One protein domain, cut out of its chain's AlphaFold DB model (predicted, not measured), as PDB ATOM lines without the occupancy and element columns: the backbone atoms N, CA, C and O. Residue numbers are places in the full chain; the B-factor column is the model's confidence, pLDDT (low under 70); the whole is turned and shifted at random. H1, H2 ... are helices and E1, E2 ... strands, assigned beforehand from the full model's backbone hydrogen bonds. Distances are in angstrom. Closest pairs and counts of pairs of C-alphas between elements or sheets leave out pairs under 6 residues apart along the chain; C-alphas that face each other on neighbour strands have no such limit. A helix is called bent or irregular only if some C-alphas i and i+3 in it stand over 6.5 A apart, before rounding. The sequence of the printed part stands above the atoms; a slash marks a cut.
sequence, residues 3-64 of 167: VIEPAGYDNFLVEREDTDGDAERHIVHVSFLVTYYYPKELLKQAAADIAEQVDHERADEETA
ATOM      1  N   VAL A   3     112.805 185.617 151.007       81.31
ATOM      2  CA  VAL A   3     111.910 186.119 152.064       81.31
ATOM      3  C   VAL A   3     112.654 187.180 152.871       81.31
ATOM      4  O   VAL A   3     113.772 186.931 153.321       81.31
ATOM      5  N   ILE A   4     112.041 188.351 153.029       83.75
ATOM      6  CA  ILE A   4     112.610 189.492 153.752       83.75
ATOM      7  C   ILE A   4     112.011 189.580 155.153       83.75
ATOM      8  O   ILE A   4     112.739 189.518 156.140       83.75
ATOM      9  N   GLU A   5     110.685 189.693 155.243       83.69
ATOM     10  CA  GLU A   5     109.989 189.876 156.518       83.69
ATOM     11  C   GLU A   5     108.552 189.331 156.485       83.69
ATOM     12  O   GLU A   5     107.934 189.245 155.418       83.69
ATOM     13  N   PRO A   6     107.994 188.953 157.648       82.38
ATOM     14  CA  PRO A   6     106.577 188.643 157.770       82.38
ATOM     15  C   PRO A   6     105.729 189.921 157.658       82.38
ATOM     16  O   PRO A   6     105.990 190.914 158.332       82.38
ATOM     17  N   ALA A   7     104.667 189.870 156.855       81.94
ATOM     18  CA  ALA A   7     103.719 190.969 156.632       81.94
ATOM     19  C   ALA A   7     102.372 190.776 157.373       81.94
ATOM     20  O   ALA A   7     101.426 191.533 157.160       81.94
ATOM     21  N   GLY A   8     102.284 189.772 158.258       75.25
ATOM     22  CA  GLY A   8     101.082 189.430 159.032       75.25
ATOM     23  C   GLY A   8     100.053 188.613 158.239       75.25
ATOM     24  O   GLY A   8     100.073 188.613 157.013       75.25
ATOM     25  N   TYR A   9      99.146 187.911 158.932       70.88
ATOM     26  CA  TYR A   9      98.137 187.014 158.325       70.88
ATOM     27  C   TYR A   9      98.735 185.991 157.337       70.88
ATOM     28  O   TYR A   9      98.263 185.869 156.206       70.88
ATOM     29  N   ASP A  10      99.827 185.329 157.737       74.25
ATOM     30  CA  ASP A  10     100.583 184.364 156.915       74.25
ATOM     31  C   ASP A  10     101.065 184.912 155.561       74.25
ATOM     32  O   ASP A  10     101.343 184.170 154.615       74.25
ATOM     33  N   ASN A  11     101.187 186.238 155.463       79.12
ATOM     34  CA  ASN A  11     101.774 186.909 154.316       79.12
ATOM     35  C   ASN A  11     103.252 187.201 154.570       79.12
ATOM     36  O   ASN A  11     103.651 187.554 155.683       79.12
ATOM     37  N   PHE A  12     104.056 187.119 153.514       81.44
ATOM     38  CA  PHE A  12     105.483 187.413 153.544       81.44
ATOM     39  C   PHE A  12     105.840 188.430 152.474       81.44
ATOM     40  O   PHE A  12     105.354 188.355 151.344       81.44
ATOM     41  N   LEU A  13     106.720 189.359 152.834       80.88
ATOM     42  CA  LEU A  13     107.389 190.220 151.878       80.88
ATOM     43  C   LEU A  13     108.555 189.441 151.266       80.88
ATOM     44  O   LEU A  13     109.475 189.013 151.969       80.88
ATOM     45  N   VAL A  14     108.509 189.250 149.956       83.94
ATOM     46  CA  VAL A  14     109.515 188.529 149.172       83.94
ATOM     47  C   VAL A  14     110.101 189.448 148.118       83.94
ATOM     48  O   VAL A  14     109.397 190.243 147.501       83.94
ATOM     49  N   GLU A  15     111.400 189.309 147.909       81.12
ATOM     50  CA  GLU A  15     112.174 190.096 146.960       81.12
ATOM     51  C   GLU A  15     112.682 189.198 145.826       81.12
ATOM     52  O   GLU A  15     113.142 188.066 146.060       81.12
ATOM     53  N   ARG A  16     112.585 189.684 144.581       76.00
ATOM     54  CA  ARG A  16     113.216 189.026 143.431       76.00
ATOM     55  C   ARG A  16     114.729 189.222 143.502       76.00
ATOM     56  O   ARG A  16     115.218 190.336 143.575       76.00
ATOM     57  N   GLU A  17     115.452 188.108 143.463       69.62
ATOM     58  CA  GLU A  17     116.925 188.070 143.498       69.62
ATOM     59  C   GLU A  17     117.549 188.207 142.098       69.62
ATOM     60  O   GLU A  17     118.741 188.427 141.967       69.62
ATOM     61  N   ASP A  18     116.730 188.070 141.055       66.75
ATOM     62  CA  ASP A  18     117.145 187.929 139.653       66.75
ATOM     63  C   ASP A  18     117.321 189.272 138.917       66.75
ATOM     64  O   ASP A  18     117.573 189.302 137.718       66.75
ATOM     65  N   THR A  19     117.158 190.401 139.611       58.66
ATOM     66  CA  THR A  19     117.214 191.730 138.994       58.66
ATOM     67  C   THR A  19     118.401 192.512 139.554       58.66
ATOM     68  O   THR A  19     118.382 192.899 140.717       58.66
ATOM     69  N   ASP A  20     119.396 192.817 138.713       57.00
ATOM     70  CA  ASP A  20     120.557 193.690 139.013       57.00
ATOM     71  C   ASP A  20     120.177 195.197 139.127       57.00
ATOM     72  O   ASP A  20     120.988 196.096 138.903       57.00
ATOM     73  N   GLY A  21     118.915 195.491 139.457       66.00
ATOM     74  CA  GLY A  21     118.313 196.828 139.529       66.00
ATOM     75  C   GLY A  21     117.483 197.019 140.802       66.00
ATOM     76  O   GLY A  21     117.688 196.310 141.785       66.00
ATOM     77  N   ASP A  22     116.546 197.976 140.805       58.88
ATOM     78  CA  ASP A  22     115.666 198.196 141.962       58.88
ATOM     79  C   ASP A  22     114.912 196.907 142.309       58.88
ATOM     80  O   ASP A  22     114.128 196.376 141.521       58.88
ATOM     81  N   ALA A  23     115.191 196.398 143.505       63.53
ATOM     82  CA  ALA A  23     114.648 195.155 144.011       63.53
ATOM     83  C   ALA A  23     113.116 195.225 144.114       63.53
ATOM     84  O   ALA A  23     112.561 195.867 145.010       63.53
ATOM     85  N   GLU A  24     112.427 194.556 143.191       74.75
ATOM     86  CA  GLU A  24     110.971 194.476 143.193       74.75
ATOM     87  C   GLU A  24     110.497 193.579 144.345       74.75
ATOM     88  O   GLU A  24     110.955 192.441 144.521       74.75
ATOM     89  N   ARG A  25     109.591 194.121 145.166       80.31
ATOM     90  CA  ARG A  25     109.078 193.482 146.382       80.31
ATOM     91  C   ARG A  25     107.612 193.116 146.211       80.31
ATOM     92  O   ARG A  25     106.805 193.937 145.780       80.31
ATOM     93  N   HIS A  26     107.255 191.908 146.629       73.88
ATOM     94  CA  HIS A  26     105.895 191.382 146.558       73.88
ATOM     95  C   HIS A  26     105.429 190.891 147.926       73.88
ATOM     96  O   HIS A  26     106.214 190.346 148.696       73.88
ATOM     97  N   ILE A  27     104.136 191.050 148.211       77.19
ATOM     98  CA  ILE A  27     103.489 190.428 149.369       77.19
ATOM     99  C   ILE A  27     102.815 189.149 148.880       77.19
ATOM    100  O   ILE A  27     101.942 189.207 148.015       77.19
ATOM    101  N   VAL A  28     103.228 188.005 149.418       76.06
ATOM    102  CA  VAL A  28     102.739 186.685 149.007       76.06
ATOM    103  C   VAL A  28     102.108 185.979 150.201       76.06
ATOM    104  O   VAL A  28     102.691 185.952 151.283       76.06
ATOM    105  N   HIS A  29     100.917 185.419 149.998       69.50
ATOM    106  CA  HIS A  29     100.197 184.623 150.991       69.50
ATOM    107  C   HIS A  29     100.654 183.162 150.927       69.50
ATOM    108  O   HIS A  29     100.653 182.564 149.847       69.50
ATOM    109  N   VAL A  30     101.059 182.580 152.057       62.47
ATOM    110  CA  VAL A  30     101.546 181.195 152.108       62.47
ATOM    111  C   VAL A  30     100.402 180.259 152.479       62.47
ATOM    112  O   VAL A  30     100.000 180.198 153.634       62.47
ATOM    113  N   SER A  31      99.915 179.476 151.514       57.50
ATOM    114  CA  SER A  31      99.088 178.293 151.810       57.50
ATOM    115  C   SER A  31      99.954 177.042 152.033       57.50
ATOM    116  O   SER A  31      99.657 176.235 152.903       57.50
ATOM    117  N   PHE A  32     101.059 176.894 151.294       54.44
ATOM    118  CA  PHE A  32     102.125 175.914 151.534       54.44
ATOM    119  C   PHE A  32     103.388 176.340 150.768       54.44
ATOM    120  O   PHE A  32     103.307 176.843 149.648       54.44
ATOM    121  N   LEU A  33     104.567 176.165 151.370       56.53
ATOM    122  CA  LEU A  33     105.861 176.493 150.763       56.53
ATOM    123  C   LEU A  33     106.519 175.195 150.284       56.53
ATOM    124  O   LEU A  33     107.004 174.405 151.093       56.53
ATOM    125  N   VAL A  34     106.527 174.955 148.970       54.56
ATOM    126  CA  VAL A  34     107.282 173.835 148.385       54.56
ATOM    127  C   VAL A  34     108.693 174.316 148.080       54.56
ATOM    128  O   VAL A  34     108.885 175.278 147.339       54.56
ATOM    129  N   THR A  35     109.693 173.629 148.632       56.38
ATOM    130  CA  THR A  35     111.091 173.870 148.260       56.38
ATOM    131  C   THR A  35     111.303 173.326 146.848       56.38
ATOM    132  O   THR A  35     111.536 172.133 146.665       56.38
ATOM    133  N   TYR A  36     111.171 174.182 145.836       56.59
ATOM    134  CA  TYR A  36     111.417 173.801 144.449       56.59
ATOM    135  C   TYR A  36     112.916 173.880 144.155       56.59
ATOM    136  O   TYR A  36     113.460 174.950 143.884       56.59
ATOM    137  N   TYR A  37     113.603 172.741 144.243       66.00
ATOM    138  CA  TYR A  37     114.985 172.637 143.790       66.00
ATOM    139  C   TYR A  37     115.002 172.335 142.291       66.00
ATOM    140  O   TYR A  37     114.833 171.186 141.881       66.00
ATOM    141  N   TYR A  38     115.204 173.368 141.474       66.38
ATOM    142  CA  TYR A  38     115.423 173.195 140.042       66.38
ATOM    143  C   TYR A  38     116.926 173.119 139.746       66.38
ATOM    144  O   TYR A  38     117.660 174.058 140.074       66.38
ATOM    145  N   PRO A  39     117.425 172.020 139.150       78.56
ATOM    146  CA  PRO A  39     118.829 171.895 138.780       78.56
ATOM    147  C   PRO A  39     119.273 173.039 137.862       78.56
ATOM    148  O   PRO A  39     118.661 173.284 136.824       78.56
ATOM    149  N   LYS A  40     120.379 173.709 138.207       75.25
ATOM    150  CA  LYS A  40     120.877 174.878 137.456       75.25
ATOM    151  C   LYS A  40     121.164 174.591 135.981       75.25
ATOM    152  O   LYS A  40     121.022 175.482 135.154       75.25
ATOM    153  N   GLU A  41     121.536 173.359 135.639       77.56
ATOM    154  CA  GLU A  41     121.790 172.987 134.243       77.56
ATOM    155  C   GLU A  41     120.510 172.936 133.397       77.56
ATOM    156  O   GLU A  41     120.566 173.211 132.202       77.56
ATOM    157  N   LEU A  42     119.349 172.678 134.011       79.44
ATOM    158  CA  LEU A  42     118.062 172.697 133.312       79.44
ATOM    159  C   LEU A  42     117.554 174.124 133.062       79.44
ATOM    160  O   LEU A  42     116.768 174.324 132.144       79.44
ATOM    161  N   LEU A  43     118.036 175.130 133.809       81.25
ATOM    162  CA  LEU A  43     117.665 176.536 133.577       81.25
ATOM    163  C   LEU A  43     118.097 177.016 132.193       81.25
ATOM    164  O   LEU A  43     117.351 177.732 131.537       81.25
ATOM    165  N   LYS A  44     119.286 176.606 131.735       81.62
ATOM    166  CA  LYS A  44     119.793 176.974 130.405       81.62
ATOM    167  C   LYS A  44     118.919 176.384 129.300       81.62
ATOM    168  O   LYS A  44     118.624 177.072 128.332       81.62
ATOM    169  N   GLN A  45     118.496 175.130 129.473       86.19
ATOM    170  CA  GLN A  45     117.614 174.459 128.524       86.19
ATOM    171  C   GLN A  45     116.224 175.102 128.512       86.19
ATOM    172  O   GLN A  45     115.710 175.386 127.439       86.19
ATOM    173  N   ALA A  46     115.649 175.390 129.683       85.12
ATOM    174  CA  ALA A  46     114.360 176.070 129.789       85.12
ATOM    175  C   ALA A  46     114.399 177.482 129.183       85.12
ATOM    176  O   ALA A  46     113.465 177.889 128.507       85.12
ATOM    177  N   ALA A  47     115.494 178.227 129.378       86.12
ATOM    178  CA  ALA A  47     115.668 179.537 128.755       86.12
ATOM    179  C   ALA A  47     115.745 179.448 127.221       86.12
ATOM    180  O   ALA A  47     115.173 180.294 126.539       86.12
ATOM    181  N   ALA A  48     116.428 178.431 126.685       88.50
ATOM    182  CA  ALA A  48     116.495 178.195 125.244       88.50
ATOM    183  C   ALA A  48     115.127 177.803 124.660       88.50
ATOM    184  O   ALA A  48     114.738 178.342 123.632       88.50
ATOM    185  N   ASP A  49     114.389 176.932 125.350       89.56
ATOM    186  CA  ASP A  49     113.041 176.491 124.972       89.56
ATOM    187  C   ASP A  49     112.047 177.667 124.933       89.56
ATOM    188  O   ASP A  49     111.316 177.848 123.965       89.56
ATOM    189  N   ILE A  50     112.094 178.553 125.936       88.56
ATOM    190  CA  ILE A  50     111.272 179.774 125.963       88.56
ATOM    191  C   ILE A  50     111.646 180.723 124.818       88.56
ATOM    192  O   ILE A  50     110.759 181.316 124.208       88.56
ATOM    193  N   ALA A  51     112.937 180.892 124.522       90.06
ATOM    194  CA  ALA A  51     113.370 181.737 123.412       90.06
ATOM    195  C   ALA A  51     112.859 181.196 122.066       90.06
ATOM    196  O   ALA A  51     112.331 181.962 121.263       90.06
ATOM    197  N   GLU A  52     112.941 179.879 121.861       88.75
ATOM    198  CA  GLU A  52     112.404 179.209 120.675       88.75
ATOM    199  C   GLU A  52     110.877 179.353 120.579       88.75
ATOM    200  O   GLU A  52     110.353 179.661 119.507       88.75
ATOM    201  N   GLN A  53     110.159 179.214 121.698       88.44
ATOM    202  CA  GLN A  53     108.711 179.412 121.744       88.44
ATOM    203  C   GLN A  53     108.314 180.848 121.364       88.44
ATOM    204  O   GLN A  53     107.409 181.037 120.556       88.44
ATOM    205  N   VAL A  54     109.000 181.860 121.904       89.25
ATOM    206  CA  VAL A  54     108.725 183.273 121.590       89.25
ATOM    207  C   VAL A  54     108.979 183.574 120.110       89.25
ATOM    208  O   VAL A  54     108.199 184.294 119.485       89.25
ATOM    209  N   ASP A  55     110.039 183.011 119.530       83.50
ATOM    210  CA  ASP A  55     110.333 183.171 118.105       83.50
ATOM    211  C   ASP A  55     109.268 182.495 117.223       83.50
ATOM    212  O   ASP A  55     108.877 183.050 116.191       83.50
ATOM    213  N   HIS A  56     108.753 181.335 117.644       77.38
ATOM    214  CA  HIS A  56     107.658 180.646 116.963       77.38
ATOM    215  C   HIS A  56     106.350 181.450 117.014       77.38
ATOM    216  O   HIS A  56     105.736 181.690 115.974       77.38
ATOM    217  N   GLU A  57     105.966 181.945 118.194       82.56
ATOM    218  CA  GLU A  57     104.776 182.786 118.379       82.56
ATOM    219  C   GLU A  57     104.855 184.074 117.547       82.56
ATOM    220  O   GLU A  57     103.885 184.472 116.902       82.56
ATOM    221  N   ARG A  58     106.035 184.703 117.486       77.50
ATOM    222  CA  ARG A  58     106.264 185.903 116.673       77.50
ATOM    223  C   ARG A  58     106.109 185.637 115.174       77.50
ATOM    224  O   ARG A  58     105.576 186.484 114.457       77.50
ATOM    225  N   ALA A  59     106.576 184.485 114.694       71.69
ATOM    226  CA  ALA A  59     106.420 184.086 113.297       71.69
ATOM    227  C   ALA A  59     104.947 183.803 112.942       71.69
ATOM    228  O   ALA A  59     104.485 184.168 111.857       71.69
ATOM    229  N   ASP A  60     104.187 183.216 113.868       67.50
ATOM    230  CA  ASP A  60     102.749 182.992 113.707       67.50
ATOM    231  C   ASP A  60     101.958 184.314 113.696       67.50
ATOM    232  O   ASP A  60     101.054 184.484 112.873       67.50
ATOM    233  N   GLU A  61     102.336 185.291 114.529       61.78
ATOM    234  CA  GLU A  61     101.770 186.648 114.504       61.78
ATOM    235  C   GLU A  61     102.072 187.398 113.193       61.78
ATOM    236  O   GLU A  61     101.209 188.116 112.685       61.78
ATOM    237  N   GLU A  62     103.262 187.218 112.609       60.06
ATOM    238  CA  GLU A  62     103.654 187.844 111.334       60.06
ATOM    239  C   GLU A  62     102.918 187.232 110.126       60.06
ATOM    240  O   GLU A  62     102.692 187.901 109.112       60.06
ATOM    241  N   THR A  63     102.476 185.978 110.248       59.16
ATOM    242  CA  THR A  63     101.742 185.252 109.198       59.16
ATOM    243  C   THR A  63     100.215 185.391 109.340       59.16
ATOM    244  O   THR A  63      99.462 185.125 108.396       59.16
ATOM    245  N   ALA A  64      99.728 185.854 110.494       54.62
ATOM    246  CA  ALA A  64      98.310 186.065 110.760       54.62
ATOM    247  C   ALA A  64      97.806 187.411 110.201       54.62
ATOM    248  O   ALA A  64      98.223 188.496 110.601       54.62
TER     249      ALA A  64
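This is residues 3 to 64 of the 167 residues of an uncharacterized protein of Phytophthora fragariae (UniProt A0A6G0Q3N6). Picture a small three-stranded sheet at one end and one long helix, H1, that sticks out away from it, joined to it by a stretch of chain that for most of its way touches no other part. The sheet is a meander, each strand the antiparallel neighbour of the one before, in the order E1, E2, E3, and residues 32 to 64, of which 40 to 63 belong to H1, stand free. The printed part has 62 residues, with three named strands and then one named helix along the chain, and its class is mixed, helices and strands. The whole is extended, with a radius of gyration of the C-alphas of 17.3 A, and elongated, with spans of 50 by 28 by 27 A.

Start at E1, residues 3 to 8, an edge strand of the sheet. A tight link of 2 residues takes you to E2, residues 11 to 15, the inner strand, and the two form a hairpin. They are antiparallel, with 154 degrees between their directions; look for N 4 and O 13 at 2.9 A and N 7 and O 11 at 2.8 A, both within hydrogen-bond range. A short link of 9 residues leads on to E3, residues 25 to 29, the other edge strand, which forms a hairpin with E2. These two are antiparallel at 150 degrees, and N 14 and O 26, 2.8 A apart, are within hydrogen-bond range. Across the sheet, the closest C-alphas of E1 and E3 are those of Ala 7 and Ile 27, 7.3 A apart. A short link of 10 residues then reaches H1, residues 40 to 63, which is not on the sheet, with 0 pairs of C-alphas within 10 A. H1 is apart from E1 and from E2. In its backbone 18 of 20 O i to N i+4 pairs are within hydrogen-bond range.

Find C-alpha 3 at (111.910, 186.119, 152.064), where E1 begins; from there it runs 13.3 A to C-alpha 8. E2 covers 13.1 A from Asn 11 to Glu 15, and E3 covers 13.4 A from Arg 25 to His 29. Then look for C-alpha 40 at (120.877, 174.878, 137.456); from there H1, which is not bent, runs 35.7 A to C-alpha 63 at (101.742, 185.252, 109.198).

The two C-alphas farthest apart are those of Gly 8 and Thr 63, at 50.0 A. The printed part has no cut, and none of its links is long. The mean pLDDT of the printed part is 74.0, and you will find values under 70 at residues 17 to 23, 29 to 38 and 60 to 64.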